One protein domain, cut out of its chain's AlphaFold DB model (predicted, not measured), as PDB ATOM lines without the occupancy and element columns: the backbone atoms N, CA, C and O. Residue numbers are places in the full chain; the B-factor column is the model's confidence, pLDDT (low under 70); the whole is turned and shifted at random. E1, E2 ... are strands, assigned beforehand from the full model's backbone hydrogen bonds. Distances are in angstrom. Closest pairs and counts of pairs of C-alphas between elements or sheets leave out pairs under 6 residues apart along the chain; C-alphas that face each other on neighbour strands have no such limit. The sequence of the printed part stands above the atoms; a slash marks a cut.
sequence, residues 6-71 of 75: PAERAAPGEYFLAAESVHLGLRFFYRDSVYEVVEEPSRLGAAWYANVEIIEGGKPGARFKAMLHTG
ATOM      1  N   PRO A   6     -14.750  24.183 -17.303       95.06
ATOM      2  CA  PRO A   6     -14.010  23.174 -18.048       95.06
ATOM      3  C   PRO A   6     -14.069  23.424 -19.559       95.06
ATOM      4  O   PRO A   6     -15.119  23.775 -20.114       95.06
ATOM      5  N   ALA A   7     -12.945  23.167 -20.229       94.88
ATOM      6  CA  ALA A   7     -12.819  23.192 -21.678       94.88
ATOM      7  C   ALA A   7     -12.177  21.913 -22.234       94.88
ATOM      8  O   ALA A   7     -11.288  21.319 -21.622       94.88
ATOM      9  N   GLU A   8     -12.564  21.531 -23.450       95.06
ATOM     10  CA  GLU A   8     -11.869  20.527 -24.259       95.06
ATOM     11  C   GLU A   8     -11.204  21.183 -25.467       95.06
ATOM     12  O   GLU A   8     -11.815  21.998 -26.153       95.06
ATOM     13  N   ARG A   9      -9.971  20.793 -25.791       94.31
ATOM     14  CA  ARG A   9      -9.287  21.283 -26.992       94.31
ATOM     15  C   ARG A   9      -9.611  20.402 -28.198       94.31
ATOM     16  O   ARG A   9      -9.325  19.206 -28.175       94.31
ATOM     17  N   ALA A  10     -10.152  20.995 -29.258       92.19
ATOM     18  CA  ALA A  10     -10.416  20.307 -30.523       92.19
ATOM     19  C   ALA A  10      -9.210  20.345 -31.469       92.19
ATOM     20  O   ALA A  10      -8.831  19.314 -32.022       92.19
ATOM     21  N   ALA A  11      -8.570  21.507 -31.583       93.25
ATOM     22  CA  ALA A  11      -7.356  21.742 -32.359       93.25
ATOM     23  C   ALA A  11      -6.480  22.789 -31.642       93.25
ATOM     24  O   ALA A  11      -6.928  23.409 -30.672       93.25
ATOM     25  N   PRO A  12      -5.211  22.999 -32.037       93.38
ATOM     26  CA  PRO A  12      -4.411  24.093 -31.493       93.38
ATOM     27  C   PRO A  12      -5.133  25.441 -31.650       93.38
ATOM     28  O   PRO A  12      -5.401  25.874 -32.764       93.38
ATOM     29  N   GLY A  13      -5.459  26.088 -30.526       94.12
ATOM     30  CA  GLY A  13      -6.211  27.347 -30.518       94.12
ATOM     31  C   GLY A  13      -7.733  27.199 -30.634       94.12
ATOM     32  O   GLY A  13      -8.410  28.216 -30.681       94.12
ATOM     33  N   GLU A  14      -8.289  25.987 -30.643       96.44
ATOM     34  CA  GLU A  14      -9.733  25.750 -30.745       96.44
ATOM     35  C   GLU A  14     -10.254  24.933 -29.555       96.44
ATOM     36  O   GLU A  14      -9.767  23.826 -29.295       96.44
ATOM     37  N   TYR A  15     -11.256  25.463 -28.848       95.69
ATOM     38  CA  TYR A  15     -11.775  24.898 -27.602       95.69
ATOM     39  C   TYR A  15     -13.302  24.807 -27.593       95.69
ATOM     40  O   TYR A  15     -13.990  25.684 -28.105       95.69
ATOM     41  N   PHE A  16     -13.824  23.763 -26.956       95.44
ATOM     42  CA  PHE A  16     -15.230  23.616 -26.588       95.44
ATOM     43  C   PHE A  16     -15.378  23.904 -25.099       95.44
ATOM     44  O   PHE A  16     -14.731  23.249 -24.283       95.44
ATOM     45  N   LEU A  17     -16.213  24.877 -24.760       94.50
ATOM     46  CA  LEU A  17     -16.425  25.365 -23.407       94.50
ATOM     47  C   LEU A  17     -17.760  24.862 -22.864       94.50
ATOM     48  O   LEU A  17     -18.787  24.928 -23.547       94.50
ATOM     49  N   ALA A  18     -17.775  24.449 -21.598       91.88
ATOM     50  CA  ALA A  18     -19.008  24.173 -20.864       91.88
ATOM     51  C   ALA A  18     -19.725  25.474 -20.438       91.88
ATOM     52  O   ALA A  18     -20.001  25.683 -19.261       91.88
ATOM     53  N   ALA A  19     -20.007  26.353 -21.402       89.75
ATOM     54  CA  ALA A  19     -20.712  27.618 -21.225       89.75
ATOM     55  C   ALA A  19     -21.819  27.792 -22.268       89.75
ATOM     56  O   ALA A  19     -21.799  27.158 -23.324       89.75
ATOM     57  N   GLU A  20     -22.758  28.689 -21.969       88.06
ATOM     58  CA  GLU A  20     -23.820  29.126 -22.885       88.06
ATOM     59  C   GLU A  20     -23.370  30.275 -23.801       88.06
ATOM     60  O   GLU A  20     -23.861  30.412 -24.922       88.06
ATOM     61  N   SER A  21     -22.420  31.096 -23.347       91.81
ATOM     62  CA  SER A  21     -21.901  32.257 -24.075       91.81
ATOM     63  C   SER A  21     -20.427  32.514 -23.754       91.81
ATOM     64  O   SER A  21     -19.892  32.001 -22.771       91.81
ATOM     65  N   VAL A  22     -19.768  33.315 -24.596       95.19
ATOM     66  CA  VAL A  22     -18.409  33.817 -24.362       95.19
ATOM     67  C   VAL A  22     -18.485  35.325 -24.172       95.19
ATOM     68  O   VAL A  22     -19.125  36.009 -24.965       95.19
ATOM     69  N   HIS A  23     -17.842  35.833 -23.124       95.75
ATOM     70  CA  HIS A  23     -17.790  37.254 -22.785       95.75
ATOM     71  C   HIS A  23     -16.398  37.630 -22.262       95.75
ATOM     72  O   HIS A  23     -15.614  36.757 -21.879       95.75
ATOM     73  N   LEU A  24     -16.090  38.929 -22.256       96.88
ATOM     74  CA  LEU A  24     -14.868  39.465 -21.659       96.88
ATOM     75  C   LEU A  24     -14.757  39.049 -20.183       96.88
ATOM     76  O   LEU A  24     -15.707  39.200 -19.420       96.88
ATOM     77  N   GLY A  25     -13.594  38.539 -19.783       96.75
ATOM     78  CA  GLY A  25     -13.335  38.038 -18.433       96.75
ATOM     79  C   GLY A  25     -13.770  36.590 -18.198       96.75
ATOM     80  O   GLY A  25     -13.521  36.065 -17.113       96.75
ATOM     81  N   LEU A  26     -14.374  35.915 -19.188       96.06
ATOM     82  CA  LEU A  26     -14.682  34.491 -19.073       96.06
ATOM     83  C   LEU A  26     -13.389  33.699 -18.860       96.06
ATOM     84  O   LEU A  26     -12.460  33.778 -19.670       96.06
ATOM     85  N   ARG A  27     -13.369  32.885 -17.804       97.25
ATOM     86  CA  ARG A  27     -12.253  31.997 -17.486       97.25
ATOM     87  C   ARG A  27     -12.598  30.559 -17.791       97.25
ATOM     88  O   ARG A  27     -13.666  30.089 -17.412       97.25
ATOM     89  N   PHE A  28     -11.675  29.844 -18.415       96.12
ATOM     90  CA  PHE A  28     -11.803  28.410 -18.644       96.12
ATOM     91  C   PHE A  28     -10.489  27.694 -18.367       96.12
ATOM     92  O   PHE A  28      -9.414  28.263 -18.544       96.12
ATOM     93  N   PHE A  29     -10.559  26.435 -17.949       95.44
ATOM     94  CA  PHE A  29      -9.382  25.604 -17.736       95.44
ATOM     95  C   PHE A  29      -9.328  24.456 -18.741       95.44
ATOM     96  O   PHE A  29     -10.337  23.842 -19.091       95.44
ATOM     97  N   TYR A  30      -8.118  24.155 -19.195       94.38
ATOM     98  CA  TYR A  30      -7.819  22.978 -20.000       94.38
ATOM     99  C   TYR A  30      -6.500  22.381 -19.515       94.38
ATOM    100  O   TYR A  30      -5.457  23.035 -19.580       94.38
ATOM    101  N   ARG A  31      -6.546  21.121 -19.059       92.44
ATOM    102  CA  ARG A  31      -5.432  20.461 -18.350       92.44
ATOM    103  C   ARG A  31      -4.996  21.304 -17.141       92.44
ATOM    104  O   ARG A  31      -5.849  21.714 -16.367       92.44
ATOM    105  N   ASP A  32      -3.704  21.590 -17.020       93.50
ATOM    106  CA  ASP A  32      -3.086  22.299 -15.895       93.50
ATOM    107  C   ASP A  32      -2.947  23.808 -16.163       93.50
ATOM    108  O   ASP A  32      -1.960  24.437 -15.777       93.50
ATOM    109  N   SER A  33      -3.844  24.401 -16.954       95.75
ATOM    110  CA  SER A  33      -3.775  25.824 -17.299       95.75
ATOM    111  C   SER A  33      -5.148  26.473 -17.300       95.75
ATOM    112  O   SER A  33      -6.122  25.883 -17.777       95.75
ATOM    113  N   VAL A  34      -5.189  27.705 -16.795       96.88
ATOM    114  CA  VAL A  34      -6.368  28.570 -16.791       96.88
ATOM    115  C   VAL A  34      -6.147  29.694 -17.789       96.88
ATOM    116  O   VAL A  34      -5.085  30.320 -17.830       96.88
ATOM    117  N   TYR A  35      -7.169  29.934 -18.594       97.12
ATOM    118  CA  TYR A  35      -7.206  30.925 -19.651       97.12
ATOM    119  C   TYR A  35      -8.297  31.943 -19.333       97.12
ATOM    120  O   TYR A  35      -9.360  31.564 -18.843       97.12
ATOM    121  N   GLU A  36      -8.064  33.212 -19.646       97.81
ATOM    122  CA  GLU A  36      -9.048  34.291 -19.527       97.81
ATOM    123  C   GLU A  36      -9.258  34.953 -20.887       97.81
ATOM    124  O   GLU A  36      -8.293  35.209 -21.607       97.81
ATOM    125  N   VAL A  37     -10.508  35.236 -21.248       97.75
ATOM    126  CA  VAL A  37     -10.835  36.101 -22.388       97.75
ATOM    127  C   VAL A  37     -10.517  37.544 -22.002       97.75
ATOM    128  O   VAL A  37     -11.169  38.097 -21.122       97.75
ATOM    129  N   VAL A  38      -9.534  38.157 -22.660       97.56
ATOM    130  CA  VAL A  38      -8.988  39.477 -22.274       97.56
ATOM    131  C   VAL A  38      -9.418  40.628 -23.185       97.56
ATOM    132  O   VAL A  38      -9.093  41.783 -22.924       97.56
ATOM    133  N   GLU A  39     -10.169  40.333 -24.245       96.56
ATOM    134  CA  GLU A  39     -10.786  41.324 -25.134       96.56
ATOM    135  C   GLU A  39     -12.209  40.896 -25.503       96.56
ATOM    136  O   GLU A  39     -12.553  39.720 -25.383       96.56
ATOM    137  N   GLU A  40     -13.023  41.844 -25.974       96.56
ATOM    138  CA  GLU A  40     -14.404  41.572 -26.380       96.56
ATOM    139  C   GLU A  40     -14.439  40.487 -27.476       96.56
ATOM    140  O   GLU A  40     -13.859  40.672 -28.556       96.56
ATOM    141  N   PRO A  41     -15.082  39.334 -27.223       96.62
ATOM    142  CA  PRO A  41     -15.121  38.244 -28.180       96.62
ATOM    143  C   PRO A  41     -16.079  38.577 -29.327       96.62
ATOM    144  O   PRO A  41     -17.160  39.130 -29.140       96.62
ATOM    145  N   SER A  42     -15.711  38.175 -30.539       96.38
ATOM    146  CA  SER A  42     -16.554  38.348 -31.726       96.38
ATOM    147  C   SER A  42     -17.194  37.026 -32.129       96.38
ATOM    148  O   SER A  42     -16.545  35.982 -32.126       96.38
ATOM    149  N   ARG A  43     -18.480  37.045 -32.480       94.12
ATOM    150  CA  ARG A  43     -19.203  35.840 -32.899       94.12
ATOM    151  C   ARG A  43     -19.196  35.708 -34.420       94.12
ATOM    152  O   ARG A  43     -19.601  36.633 -35.119       94.12
ATOM    153  N   LEU A  44     -18.795  34.543 -34.924       90.94
ATOM    154  CA  LEU A  44     -18.852  34.200 -36.345       90.94
ATOM    155  C   LEU A  44     -19.491  32.816 -36.500       90.94
ATOM    156  O   LEU A  44     -18.877  31.779 -36.248       90.94
ATOM    157  N   GLY A  45     -20.764  32.808 -36.895       89.62
ATOM    158  CA  GLY A  45     -21.567  31.588 -36.951       89.62
ATOM    159  C   GLY A  45     -21.777  30.974 -35.561       89.62
ATOM    160  O   GLY A  45     -22.287  31.626 -34.646       89.62
ATOM    161  N   ALA A  46     -21.405  29.700 -35.418       87.50
ATOM    162  CA  ALA A  46     -21.532  28.945 -34.170       87.50
ATOM    163  C   ALA A  46     -20.350  29.142 -33.200       87.50
ATOM    164  O   ALA A  46     -20.459  28.761 -32.038       87.50
ATOM    165  N   ALA A  47     -19.252  29.743 -33.665       93.44
ATOM    166  CA  ALA A  47     -18.032  29.924 -32.894       93.44
ATOM    167  C   ALA A  47     -17.844  31.378 -32.442       93.44
ATOM    168  O   ALA A  47     -18.351  32.329 -33.050       93.44
ATOM    169  N   TRP A  48     -17.049  31.538 -31.395       96.38
ATOM    170  CA  TRP A  48     -16.546  32.806 -30.893       96.38
ATOM    171  C   TRP A  48     -15.053  32.911 -31.183       96.38
ATOM    172  O   TRP A  48     -14.303  31.966 -30.969       96.38
ATOM    173  N   TYR A  49     -14.607  34.070 -31.641       97.12
ATOM    174  CA  TYR A  49     -13.200  34.404 -31.792       97.12
ATOM    175  C   TYR A  49     -12.820  35.364 -30.674       97.12
ATOM    176  O   TYR A  49     -13.366  36.466 -30.589       97.12
ATOM    177  N   ALA A  50     -11.885  34.942 -29.829       97.50
ATOM    178  CA  ALA A  50     -11.480  35.675 -28.639       97.50
ATOM    179  C   ALA A  50      -9.955  35.754 -28.533       97.50
ATOM    180  O   ALA A  50      -9.253  34.803 -28.883       97.50
ATOM    181  N   ASN A  51      -9.437  36.866 -28.014       98.00
ATOM    182  CA  ASN A  51      -8.073  36.901 -27.494       98.00
ATOM    183  C   ASN A  51      -8.093  36.347 -26.071       98.00
ATOM    184  O   ASN A  51      -8.862  36.817 -25.231       98.00
ATOM    185  N   VAL A  52      -7.262  35.339 -25.821       97.44
ATOM    186  CA  VAL A  52      -7.149  34.695 -24.515       97.44
ATOM    187  C   VAL A  52      -5.739  34.829 -23.965       97.44
ATOM    188  O   VAL A  52      -4.761  34.791 -24.716       97.44
ATOM    189  N   GLU A  53      -5.642  34.972 -22.650       97.75
ATOM    190  CA  GLU A  53      -4.394  35.012 -21.895       97.75
ATOM    191  C   GLU A  53      -4.318  33.813 -20.955       97.75
ATOM    192  O   GLU A  53      -5.305  33.457 -20.316       97.75
ATOM    193  N   ILE A  54      -3.149  33.184 -20.862       96.88
ATOM    194  CA  ILE A  54      -2.891  32.178 -19.829       96.88
ATOM    195  C   ILE A  54      -2.670  32.921 -18.510       96.88
ATOM    196  O   ILE A  54      -1.667  33.617 -18.375       96.88
ATOM    197  N   ILE A  55      -3.573  32.770 -17.545       96.81
ATOM    198  CA  ILE A  55      -3.448  33.418 -16.229       96.81
ATOM    199  C   ILE A  55      -2.790  32.496 -15.196       96.81
ATOM    200  O   ILE A  55      -2.107  32.970 -14.292       96.81
ATOM    201  N   GLU A  56      -2.908  31.176 -15.375       95.75
ATOM    202  CA  GLU A  56      -2.271  30.156 -14.533       95.75
ATOM    203  C   GLU A  56      -1.780  28.977 -15.390       95.75
ATOM    204  O   GLU A  56      -2.385  28.652 -16.415       95.75
ATOM    205  N   GLY A  57      -0.696  28.313 -14.973       92.19
ATOM    206  CA  GLY A  57      -0.152  27.124 -15.640       92.19
ATOM    207  C   GLY A  57       1.212  27.340 -16.299       92.19
ATOM    208  O   GLY A  57       2.044  28.092 -15.804       92.19
ATOM    209  N   GLY A  58       1.476  26.641 -17.412       81.00
ATOM    210  CA  GLY A  58       2.839  26.460 -17.939       81.00
ATOM    211  C   GLY A  58       3.527  27.709 -18.511       81.00
ATOM    212  O   GLY A  58       4.754  27.728 -18.591       81.00
ATOM    213  N   LYS A  59       2.770  28.734 -18.929       89.62
ATOM    214  CA  LYS A  59       3.303  30.017 -19.438       89.62
ATOM    215  C   LYS A  59       2.352  31.193 -19.145       89.62
ATOM    216  O   LYS A  59       1.713  31.676 -20.083       89.62
ATOM    217  N   PRO A  60       2.227  31.649 -17.887       93.12
ATOM    218  CA  PRO A  60       1.370  32.783 -17.554       93.12
ATOM    219  C   PRO A  60       1.788  34.050 -18.320       93.12
ATOM    220  O   PRO A  60       2.977  34.264 -18.563       93.12
ATOM    221  N   GLY A  61       0.817  34.859 -18.742       94.06
ATOM    222  CA  GLY A  61       1.017  36.069 -19.548       94.06
ATOM    223  C   GLY A  61       1.046  35.848 -21.066       94.06
ATOM    224  O   GLY A  61       1.030  36.808 -21.838       94.06
ATOM    225  N   ALA A  62       1.085  34.598 -21.540       95.62
ATOM    226  CA  ALA A  62       1.044  34.319 -22.972       95.62
ATOM    227  C   ALA A  62      -0.355  34.595 -23.547       95.62
ATOM    228  O   ALA A  62      -1.345  34.051 -23.056       95.62
ATOM    229  N   ARG A  63      -0.419  35.388 -24.626       96.62
ATOM    230  CA  ARG A  63      -1.659  35.755 -25.328       96.62
ATOM    231  C   ARG A  63      -1.741  35.142 -26.715       96.62
ATOM    232  O   ARG A  63      -0.745  35.104 -27.439       96.62
ATOM    233  N   PHE A  64      -2.930  34.697 -27.102       96.75
ATOM    234  CA  PHE A  64      -3.190  34.189 -28.447       96.75
ATOM    235  C   PHE A  64      -4.673  34.298 -28.816       96.75
ATOM    236  O   PHE A  64      -5.541  34.411 -27.954       96.75
ATOM    237  N   LYS A  65      -4.965  34.236 -30.119       97.00
ATOM    238  CA  LYS A  65      -6.340  34.135 -30.622       97.00
ATOM    239  C   LYS A  65      -6.834  32.700 -30.507       97.00
ATOM    240  O   LYS A  65      -6.157  31.783 -30.973       97.00
ATOM    241  N   ALA A  66      -8.019  32.529 -29.941       97.25
ATOM    242  CA  ALA A  66      -8.698  31.253 -29.818       97.25
ATOM    243  C   ALA A  66     -10.061  31.272 -30.516       97.25
ATOM    244  O   ALA A  66     -10.768  32.281 -30.511       97.25
ATOM    245  N   MET A  67     -10.425  30.128 -31.086       97.50
ATOM    246  CA  MET A  67     -11.783  29.806 -31.498       97.50
ATOM    247  C   MET A  67     -12.463  29.039 -30.360       97.50
ATOM    248  O   MET A  67     -11.976  27.995 -29.930       97.50
ATOM    249  N   LEU A  68     -13.566  29.569 -29.849       96.56
ATOM    250  CA  LEU A  68     -14.282  29.056 -28.691       96.56
ATOM    251  C   LEU A  68     -15.699  28.666 -29.109       96.56
ATOM    252  O   LEU A  68     -16.463  29.482 -29.621       96.56
ATOM    253  N   HIS A  69     -16.061  27.416 -28.874       95.25
ATOM    254  CA  HIS A  69     -17.400  26.886 -29.107       95.25
ATOM    255  C   HIS A  69     -18.112  26.732 -27.770       95.25
ATOM    256  O   HIS A  69     -17.511  26.281 -26.798       95.25
ATOM    257  N   THR A  70     -19.388  27.093 -27.712       91.62
ATOM    258  CA  THR A  70     -20.221  26.954 -26.510       91.62
ATOM    259  C   THR A  70     -21.128  25.734 -26.624       91.62
ATOM    260  O   THR A  70     -21.601  25.407 -27.713       91.62
ATOM    261  N   GLY A  71     -21.405  25.084 -25.496       80.81
ATOM    262  CA  GLY A  71     -22.268  23.905 -25.404       80.81
ATOM    263  C   GLY A  71     -21.498  22.602 -25.178       80.81
ATOM    264  O   GLY A  71     -20.325  22.459 -25.526       80.81
TER     265      GLY A  71
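Overview. This is residues 6 to 71 of the 75 residues of an uncharacterized protein of Kribbella sindirgiensis (UniProt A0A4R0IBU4). One strongly twisted sheet is rolled into a small, nearly closed barrel of E1, E2, E7, E6, E4 and E3, with E1 and E3 coming near each other where the ring would close. The bent strand E6 runs through most of the length, and short E5 pairs with its first part at one end. The 66 printed residues hold seven named strands, E1 to E7 in chain order, and no named helix; the class is all strand. The sheet is branched and mixed, with E2 and E7 its parallel pair. The whole is compact, radius of gyration of the C-alphas 10.5 A, spanning 31 by 21 by 18 A.

Arrangement. E1, residues 6 to 11, and E2, residues 14 to 17, form an antiparallel hairpin, with N 8 and O 16 2.9 A apart. E3, residues 27 to 30, and E4, residues 33 to 37, form another, with N 28 and O 35 at 2.9 A. The closest C-alphas of E1 and E3, Pro 6 and Phe 29, are 5.2 A apart. E5, residues 42 to 44, E6, residues 47 to 56, and E7, residues 63 to 70, make a meander, each strand the antiparallel neighbour of the one before; N 42 and O 49 are 2.9 A apart, N 50 and O 66 3.0 A. E4 and E5 lie on one side of E6, E7 on the other. E4 is antiparallel to E6, with N 36 and O 53 at 2.8 A; E2 is parallel to E7, with N 15 and O 67 at 2.8 A.

Along the chain. E1 begins at C-alpha 6 (-14.010, 23.174, -18.048) and is 15.8 A long. E6, 24.2 A, bends by 64 degrees at residue 51. E7, 20.6 A, bends by 52 degrees at residue 67 and ends at C-alpha 70 (-20.221, 26.954, -26.510).

Size, cuts and confidence. The C-alphas farthest apart, Gly 45 and Gly 58, are 31.4 A apart. The printed part has no cut and no long link, and no printed residue is under 70 in pLDDT.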